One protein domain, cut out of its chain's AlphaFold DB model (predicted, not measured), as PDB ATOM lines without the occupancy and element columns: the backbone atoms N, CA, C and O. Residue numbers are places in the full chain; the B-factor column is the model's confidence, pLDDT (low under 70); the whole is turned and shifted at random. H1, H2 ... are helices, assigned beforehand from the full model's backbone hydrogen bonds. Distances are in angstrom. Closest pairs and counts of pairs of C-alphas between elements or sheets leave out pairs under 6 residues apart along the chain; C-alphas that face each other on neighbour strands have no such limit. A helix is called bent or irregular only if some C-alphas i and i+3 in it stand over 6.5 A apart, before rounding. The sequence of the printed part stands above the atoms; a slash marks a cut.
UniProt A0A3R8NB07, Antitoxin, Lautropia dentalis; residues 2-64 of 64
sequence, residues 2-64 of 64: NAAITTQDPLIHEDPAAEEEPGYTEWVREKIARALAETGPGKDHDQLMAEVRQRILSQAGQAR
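What this domain is: This is residues 2 to 64 of the 64 residues of the protein "Antitoxin" of Lautropia dentalis (UniProt A0A3R8NB07). An open, angular chain: an irregular loop stretch, residues 2 to 23, leads into helix H1, and after a short link helix H2 sets off in another direction, apart from H1. The two helices make two separate arms with no core between them, and residues 20 to 64, with both helices, stand free. The printed part has 63 residues with two named helices, H1 then H2, and no named strand; the class is all helix. The whole is extended, with a radius of gyration of the C-alphas of 19.2 A and spans of 50 by 40 by 22 A.

Where its parts are: The printed part begins with C-alpha 2 at (24.577, -21.095, -45.272), and residues 2 to 23 hold no named element. H1, residues 24 to 37, begins with C-alpha 24 at (40.956, -20.174, -26.968) and is 20.0 A long from first to last C-alpha. H2, residues 45 to 62, is the longest helix with 18 residues and 26.2 A; it ends with C-alpha 62 at (33.850, -2.647, -0.760).

How they stand to each other: The C-alphas of residues 2 to 23 lie 14 to 33 A from the mean of the C-alphas. H1 and H2 are apart, with no C-alpha of the one within 8 A of the other. The link between them, 7 residues, is short but not tight. Neither helix is bent. In H1 and H2 every O i to N i+4 pair is within hydrogen-bond range.

The domain as a whole: The two C-alphas farthest apart, those of Asn 2 and Gln 47, are 52.8 A from each other. The printed part has no cut and ends at Arg 64, the chain's last residue. The mean pLDDT of the printed part is 82.3; it is under 70 at residues 2 to 7, 16 to 22 and 62 to 64.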
ATOM      1  N   ASN A   2      25.027 -20.700 -46.608       41.19
ATOM      2  CA  ASN A   2      24.577 -21.095 -45.272       41.19
ATOM      3  C   ASN A   2      25.722 -21.884 -44.640       41.19
ATOM      4  O   ASN A   2      25.998 -22.999 -45.079       41.19
ATOM      5  N   ALA A   3      26.431 -21.283 -43.685       47.69
ATOM      6  CA  ALA A   3      27.386 -22.018 -42.871       47.69
ATOM      7  C   ALA A   3      26.580 -23.018 -42.031       47.69
ATOM      8  O   ALA A   3      25.826 -22.628 -41.143       47.69
ATOM      9  N   ALA A   4      26.653 -24.301 -42.380       54.31
ATOM     10  CA  ALA A   4      26.094 -25.350 -41.548       54.31
ATOM     11  C   ALA A   4      26.941 -25.414 -40.273       54.31
ATOM     12  O   ALA A   4      28.118 -25.774 -40.331       54.31
ATOM     13  N   ILE A   5      26.354 -25.022 -39.142       57.41
ATOM     14  CA  ILE A   5      26.957 -25.221 -37.826       57.41
ATOM     15  C   ILE A   5      27.136 -26.729 -37.674       57.41
ATOM     16  O   ILE A   5      26.161 -27.481 -37.669       57.41
ATOM     17  N   THR A   6      28.385 -27.181 -37.624       65.06
ATOM     18  CA  THR A   6      28.674 -28.580 -37.317       65.06
ATOM     19  C   THR A   6      28.511 -28.733 -35.815       65.06
ATOM     20  O   THR A   6      29.371 -28.302 -35.052       65.06
ATOM     21  N   THR A   7      27.368 -29.269 -35.393       69.50
ATOM     22  CA  THR A   7      27.117 -29.585 -33.986       69.50
ATOM     23  C   THR A   7      28.041 -30.720 -33.559       69.50
ATOM     24  O   THR A   7      28.073 -31.767 -34.210       69.50
ATOM     25  N   GLN A   8      28.812 -30.499 -32.497       76.25
ATOM     26  CA  GLN A   8      29.712 -31.507 -31.939       76.25
ATOM     27  C   GLN A   8      28.932 -32.552 -31.127       76.25
ATOM     28  O   GLN A   8      27.836 -32.284 -30.632       76.25
ATOM     29  N   ASP A   9      29.480 -33.765 -31.019       82.38
ATOM     30  CA  ASP A   9      28.880 -34.826 -30.206       82.38
ATOM     31  C   ASP A   9      28.969 -34.446 -28.715       82.38
ATOM     32  O   ASP A   9      30.084 -34.310 -28.203       82.38
ATOM     33  N   PRO A  10      27.839 -34.310 -27.996       80.38
ATOM     34  CA  PRO A  10      27.822 -33.889 -26.594       80.38
ATOM     35  C   PRO A  10      28.416 -34.924 -25.627       80.38
ATOM     36  O   PRO A  10      28.655 -34.610 -24.463       80.38
ATOM     37  N   LEU A  11      28.635 -36.170 -26.065       83.69
ATOM     38  CA  LEU A  11      29.371 -37.166 -25.278       83.69
ATOM     39  C   LEU A  11      30.889 -36.978 -25.371       83.69
ATOM     40  O   LEU A  11      31.619 -37.503 -24.533       83.69
ATOM     41  N   ILE A  12      31.360 -36.270 -26.397       79.44
ATOM     42  CA  ILE A  12      32.782 -36.057 -26.681       79.44
ATOM     43  C   ILE A  12      33.186 -34.619 -26.332       79.44
ATOM     44  O   ILE A  12      34.307 -34.392 -25.878       79.44
ATOM     45  N   HIS A  13      32.274 -33.664 -26.508       73.88
ATOM     46  CA  HIS A  13      32.535 -32.238 -26.380       73.88
ATOM     47  C   HIS A  13      31.554 -31.576 -25.410       73.88
ATOM     48  O   HIS A  13      30.345 -31.781 -25.482       73.88
ATOM     49  N   GLU A  14      32.101 -30.768 -24.501       76.00
ATOM     50  CA  GLU A  14      31.340 -29.928 -23.568       76.00
ATOM     51  C   GLU A  14      30.587 -28.805 -24.295       76.00
ATOM     52  O   GLU A  14      29.462 -28.479 -23.914       76.00
ATOM     53  N   ASP A  15      31.188 -28.247 -25.349       71.12
ATOM     54  CA  ASP A  15      30.572 -27.206 -26.164       71.12
ATOM     55  C   ASP A  15      29.931 -27.824 -27.422       71.12
ATOM     56  O   ASP A  15      30.615 -28.478 -28.216       71.12
ATOM     57  N   PRO A  16      28.614 -27.660 -27.633       67.12
ATOM     58  CA  PRO A  16      27.941 -28.158 -28.828       67.12
ATOM     59  C   PRO A  16      28.325 -27.396 -30.108       67.12
ATOM     60  O   PRO A  16      28.025 -27.881 -31.206       67.12
ATOM     61  N   ALA A  17      28.954 -26.222 -30.004       68.50
ATOM     62  CA  ALA A  17      29.445 -25.452 -31.135       68.50
ATOM     63  C   ALA A  17      30.937 -25.723 -31.374       68.50
ATOM     64  O   ALA A  17      31.772 -25.572 -30.493       68.50
ATOM     65  N   ALA A  18      31.296 -26.053 -32.618       59.91
ATOM     66  CA  ALA A  18      32.701 -26.151 -33.024       59.91
ATOM     67  C   ALA A  18      33.438 -24.796 -33.056       59.91
ATOM     68  O   ALA A  18      34.643 -24.766 -33.304       59.91
ATOM     69  N   GLU A  19      32.730 -23.687 -32.828       56.50
ATOM     70  CA  GLU A  19      33.316 -22.371 -32.588       56.50
ATOM     71  C   GLU A  19      33.773 -22.283 -31.131       56.50
ATOM     72  O   GLU A  19      33.221 -21.547 -30.320       56.50
ATOM     73  N   GLU A  20      34.836 -23.019 -30.800       59.22
ATOM     74  CA  GLU A  20      35.749 -22.509 -29.782       59.22
ATOM     75  C   GLU A  20      36.117 -21.080 -30.219       59.22
ATOM     76  O   GLU A  20      36.536 -20.892 -31.367       59.22
ATOM     77  N   GLU A  21      35.912 -20.082 -29.349       59.53
ATOM     78  CA  GLU A  21      36.330 -18.693 -29.587       59.53
ATOM     79  C   GLU A  21      37.695 -18.696 -30.292       59.53
ATOM     80  O   GLU A  21      38.634 -19.299 -29.749       59.53
ATOM     81  N   PRO A  22      37.830 -18.106 -31.498       65.19
ATOM     82  CA  PRO A  22      39.076 -18.151 -32.249       65.19
ATOM     83  C   PRO A  22      40.247 -17.726 -31.356       65.19
ATOM     84  O   PRO A  22      40.328 -16.579 -30.920       65.19
ATOM     85  N   GLY A  23      41.134 -18.675 -31.050       76.94
ATOM     86  CA  GLY A  23      42.291 -18.456 -30.181       76.94
ATOM     87  C   GLY A  23      42.169 -18.949 -28.734       76.94
ATOM     88  O   GLY A  23      43.143 -18.817 -27.992       76.94
ATOM     89  N   TYR A  24      41.061 -19.573 -28.309       81.31
ATOM     90  CA  TYR A  24      40.956 -20.174 -26.968       81.31
ATOM     91  C   TYR A  24      42.035 -21.239 -26.741       81.31
ATOM     92  O   TYR A  24      42.828 -21.141 -25.803       81.31
ATOM     93  N   THR A  25      42.122 -22.220 -27.642       86.12
ATOM     94  CA  THR A  25      43.133 -23.282 -27.572       86.12
ATOM     95  C   THR A  25      44.563 -22.720 -27.568       86.12
ATOM     96  O   THR A  25      45.425 -23.209 -26.835       86.12
ATOM     97  N   GLU A  26      44.841 -21.686 -28.361       90.56
ATOM     98  CA  GLU A  26      46.161 -21.043 -28.426       90.56
ATOM     99  C   GLU A  26      46.493 -20.329 -27.112       90.56
ATOM    100  O   GLU A  26      47.553 -20.567 -26.528       90.56
ATOM    101  N   TRP A  27      45.543 -19.565 -26.574       91.44
ATOM    102  CA  TRP A  27      45.671 -18.917 -25.272       91.44
ATOM    103  C   TRP A  27      45.879 -19.923 -24.130       91.44
ATOM    104  O   TRP A  27      46.748 -19.720 -23.274       91.44
ATOM    105  N   VAL A  28      45.128 -21.033 -24.107       93.19
ATOM    106  CA  VAL A  28      45.301 -22.088 -23.093       93.19
ATOM    107  C   VAL A  28      46.694 -22.704 -23.192       93.19
ATOM    108  O   VAL A  28      47.360 -22.864 -22.165       93.19
ATOM    109  N   ARG A  29      47.173 -23.010 -24.405       94.88
ATOM    110  CA  ARG A  29      48.520 -23.565 -24.614       94.88
ATOM    111  C   ARG A  29      49.605 -22.631 -24.089       94.88
ATOM    112  O   ARG A  29      50.489 -23.089 -23.367       94.88
ATOM    113  N   GLU A  30      49.523 -21.336 -24.382       96.94
ATOM    114  CA  GLU A  30      50.474 -20.343 -23.865       96.94
ATOM    115  C   GLU A  30      50.430 -20.239 -22.337       96.94
ATOM    116  O   GLU A  30      51.469 -20.182 -21.672       96.94
ATOM    117  N   LYS A  31      49.225 -20.253 -21.755       96.56
ATOM    118  CA  LYS A  31      49.040 -20.204 -20.302       96.56
ATOM    119  C   LYS A  31      49.657 -21.423 -19.613       96.56
ATOM    120  O   LYS A  31      50.318 -21.254 -18.589       96.56
ATOM    121  N   ILE A  32      49.480 -22.618 -20.180       96.50
ATOM    122  CA  ILE A  32      50.091 -23.857 -19.680       96.50
ATOM    123  C   ILE A  32      51.612 -23.807 -19.835       96.50
ATOM    124  O   ILE A  32      52.319 -24.113 -18.880       96.50
ATOM    125  N   ALA A  33      52.126 -23.383 -20.992       97.50
ATOM    126  CA  ALA A  33      53.566 -23.273 -21.219       97.50
ATOM    127  C   ALA A  33      54.234 -22.350 -20.187       97.50
ATOM    128  O   ALA A  33      55.274 -22.699 -19.631       97.50
ATOM    129  N   ARG A  34      53.602 -21.212 -19.866       96.50
ATOM    130  CA  ARG A  34      54.071 -20.317 -18.803       96.50
ATOM    131  C   ARG A  34      54.046 -20.987 -17.429       96.50
ATOM    132  O   ARG A  34      55.033 -20.885 -16.715       96.50
ATOM    133  N   ALA A  35      52.965 -21.683 -17.080       93.19
ATOM    134  CA  ALA A  35      52.856 -22.381 -15.797       93.19
ATOM    135  C   ALA A  35      53.899 -23.504 -15.649       93.19
ATOM    136  O   ALA A  35      54.456 -23.686 -14.575       93.19
ATOM    137  N   LEU A  36      54.208 -24.229 -16.728       94.31
ATOM    138  CA  LEU A  36      55.255 -25.258 -16.731       94.31
ATOM    139  C   LEU A  36      56.671 -24.673 -16.657       94.31
ATOM    140  O   LEU A  36      57.583 -25.343 -16.178       94.31
ATOM    141  N   ALA A  37      56.867 -23.445 -17.139       96.88
ATOM    142  CA  ALA A  37      58.138 -22.737 -17.042       96.88
ATOM    143  C   ALA A  37      58.384 -22.122 -15.650       96.88
ATOM    144  O   ALA A  37      59.505 -21.697 -15.368       96.88
ATOM    145  N   GLU A  38      57.374 -22.057 -14.775       94.25
ATOM    146  CA  GLU A  38      57.550 -21.577 -13.403       94.25
ATOM    147  C   GLU A  38      58.368 -22.589 -12.584       94.25
ATOM    148  O   GLU A  38      57.920 -23.689 -12.279       94.25
ATOM    149  N   THR A  39      59.585 -22.200 -12.192       92.69
ATOM    150  CA  THR A  39      60.497 -23.037 -11.388       92.69
ATOM    151  C   THR A  39      60.433 -22.736  -9.889       92.69
ATOM    152  O   THR A  39      61.270 -23.213  -9.121       92.69
ATOM    153  N   GLY A  40      59.507 -21.872  -9.468       91.31
ATOM    154  CA  GLY A  40      59.325 -21.523  -8.063       91.31
ATOM    155  C   GLY A  40      58.748 -22.691  -7.256       91.31
ATOM    156  O   GLY A  40      58.157 -23.607  -7.831       91.31
ATOM    157  N   PRO A  41      58.887 -22.680  -5.917       89.00
ATOM    158  CA  PRO A  41      58.152 -23.624  -5.095       89.00
ATOM    159  C   PRO A  41      56.653 -23.416  -5.330       89.00
ATOM    160  O   PRO A  41      56.161 -22.285  -5.299       89.00
ATOM    161  N   GLY A  42      55.933 -24.511  -5.575       87.25
ATOM    162  CA  GLY A  42      54.478 -24.486  -5.635       87.25
ATOM    163  C   GLY A  42      53.894 -23.908  -4.345       87.25
ATOM    164  O   GLY A  42      54.510 -23.958  -3.278       87.25
ATOM    165  N   LYS A  43      52.698 -23.337  -4.443       92.25
ATOM    166  CA  LYS A  43      52.025 -22.759  -3.285       92.25
ATOM    167  C   LYS A  43      51.316 -23.834  -2.473       92.25
ATOM    168  O   LYS A  43      50.660 -24.701  -3.047       92.25
ATOM    169  N   ASP A  44      51.403 -23.730  -1.151       97.00
ATOM    170  CA  ASP A  44      50.613 -24.567  -0.256       97.00
ATOM    171  C   ASP A  44      49.107 -24.319  -0.453       97.00
ATOM    172  O   ASP A  44      48.656 -23.180  -0.627       97.00
ATOM    173  N   HIS A  45      48.331 -25.404  -0.442       96.50
ATOM    174  CA  HIS A  45      46.896 -25.356  -0.693       96.50
ATOM    175  C   HIS A  45      46.166 -24.477   0.330       96.50
ATOM    176  O   HIS A  45      45.366 -23.619  -0.049       96.50
ATOM    177  N   ASP A  46      46.458 -24.643   1.619       97.62
ATOM    178  CA  ASP A  46      45.736 -23.945   2.682       97.62
ATOM    179  C   ASP A  46      46.095 -22.462   2.693       97.62
ATOM    180  O   ASP A  46      45.220 -21.604   2.857       97.62
ATOM    181  N   GLN A  47      47.359 -22.145   2.404       96.81
ATOM    182  CA  GLN A  47      47.782 -20.769   2.173       96.81
ATOM    183  C   GLN A  47      47.014 -20.126   1.006       96.81
ATOM    184  O   GLN A  47      46.496 -19.014   1.144       96.81
ATOM    185  N   LEU A  48      46.914 -20.804  -0.144       96.88
ATOM    186  CA  LEU A  48      46.168 -20.291  -1.299       96.88
ATOM    187  C   LEU A  48      44.698 -20.038  -0.945       96.88
ATOM    188  O   LEU A  48      44.164 -18.967  -1.243       96.88
ATOM    189  N   MET A  49      44.055 -20.998  -0.285       97.69
ATOM    190  CA  MET A  49      42.645 -20.897   0.085       97.69
ATOM    191  C   MET A  49      42.383 -19.770   1.088       97.69
ATOM    192  O   MET A  49      41.369 -19.072   0.979       97.69
ATOM    193  N   ALA A  50      43.301 -19.541   2.031       97.25
ATOM    194  CA  ALA A  50      43.221 -18.416   2.953       97.25
ATOM    195  C   ALA A  50      43.269 -17.071   2.209       97.25
ATOM    196  O   ALA A  50      42.424 -16.205   2.449       97.25
ATOM    197  N   GLU A  51      44.196 -16.906   1.265       96.69
ATOM    198  CA  GLU A  51      44.324 -15.674   0.478       96.69
ATOM    199  C   GLU A  51      43.110 -15.411  -0.421       96.69
ATOM    200  O   GLU A  51      42.613 -14.282  -0.481       96.69
ATOM    201  N   VAL A  52      42.580 -16.449  -1.077       96.88
ATOM    202  CA  VAL A  52      41.355 -16.340  -1.885       96.88
ATOM    203  C   VAL A  52      40.181 -15.889  -1.017       96.88
ATOM    204  O   VAL A  52      39.457 -14.963  -1.391       96.88
ATOM    205  N   ARG A  53      40.019 -16.476   0.178       96.12
ATOM    206  CA  ARG A  53      38.973 -16.073   1.127       96.12
ATOM    207  C   ARG A  53      39.106 -14.604   1.526       96.12
ATOM    208  O   ARG A  53      38.106 -13.889   1.511       96.12
ATOM    209  N   GLN A  54      40.314 -14.141   1.847       96.56
ATOM    210  CA  GLN A  54      40.545 -12.732   2.185       96.56
ATOM    211  C   GLN A  54      40.182 -11.799   1.026       96.56
ATOM    212  O   GLN A  54      39.527 -10.777   1.235       96.56
ATOM    213  N   ARG A  55      40.533 -12.172  -0.210       96.50
ATOM    214  CA  ARG A  55      40.204 -11.386  -1.405       96.50
ATOM    215  C   ARG A  55      38.696 -11.261  -1.627       96.50
ATOM    216  O   ARG A  55      38.223 -10.163  -1.908       96.50
ATOM    217  N   ILE A  56      37.944 -12.348  -1.449       95.75
ATOM    218  CA  ILE A  56      36.475 -12.339  -1.557       95.75
ATOM    219  C   ILE A  56      35.857 -11.426  -0.491       95.75
ATOM    220  O   ILE A  56      35.027 -10.577  -0.814       95.75
ATOM    221  N   LEU A  57      36.277 -11.559   0.773       94.81
ATOM    222  CA  LEU A  57      35.756 -10.738   1.873       94.81
ATOM    223  C   LEU A  57      36.064  -9.248   1.676       94.81
ATOM    224  O   LEU A  57      35.210  -8.406   1.945       94.81
ATOM    225  N   SER A  58      37.254  -8.927   1.164       92.62
ATOM    226  CA  SER A  58      37.644  -7.554   0.836       92.62
ATOM    227  C   SER A  58      36.734  -6.942  -0.233       92.62
ATOM    228  O   SER A  58      36.254  -5.826  -0.048       92.62
ATOM    229  N   GLN A  59      36.429  -7.676  -1.306       89.94
ATOM    230  CA  GLN A  59      35.534  -7.196  -2.365       89.94
ATOM    231  C   GLN A  59      34.083  -7.061  -1.885       89.94
ATOM    232  O   GLN A  59      33.421  -6.072  -2.188       89.94
ATOM    233  N   ALA A  60      33.598  -8.008  -1.079       84.12
ATOM    234  CA  ALA A  60      32.261  -7.937  -0.490       84.12
ATOM    235  C   ALA A  60      32.107  -6.762   0.497       84.12
ATOM    236  O   ALA A  60      31.020  -6.198   0.617       84.12
ATOM    237  N   GLY A  61      33.184  -6.380   1.190       71.94
ATOM    238  CA  GLY A  61      33.219  -5.211   2.071       71.94
ATOM    239  C   GLY A  61      33.275  -3.869   1.334       71.94
ATOM    240  O   GLY A  61      32.800  -2.878   1.873       71.94
ATOM    241  N   GLN A  62      33.810  -3.837   0.108       60.06
ATOM    242  CA  GLN A  62      33.850  -2.647  -0.760       60.06
ATOM    243  C   GLN A  62      32.524  -2.368  -1.482       60.06
ATOM    244  O   GLN A  62      32.332  -1.277  -2.007       60.06
ATOM    245  N   ALA A  63      31.612  -3.342  -1.522       58.91
ATOM    246  CA  ALA A  63      30.289  -3.214  -2.132       58.91
ATOM    247  C   ALA A  63      29.225  -2.617  -1.179       58.91
ATOM    248  O   ALA A  63      28.028  -2.767  -1.436       58.91
ATOM    249  N   ARG A  64      29.641  -1.985  -0.072       51.91
ATOM    250  CA  ARG A  64      28.775  -1.322   0.916       51.91
ATOM    251  C   ARG A  64      29.112   0.153   1.059       51.91
ATOM    252  O   ARG A  64      30.320   0.471   1.073       51.91
TER     253      ARG A  64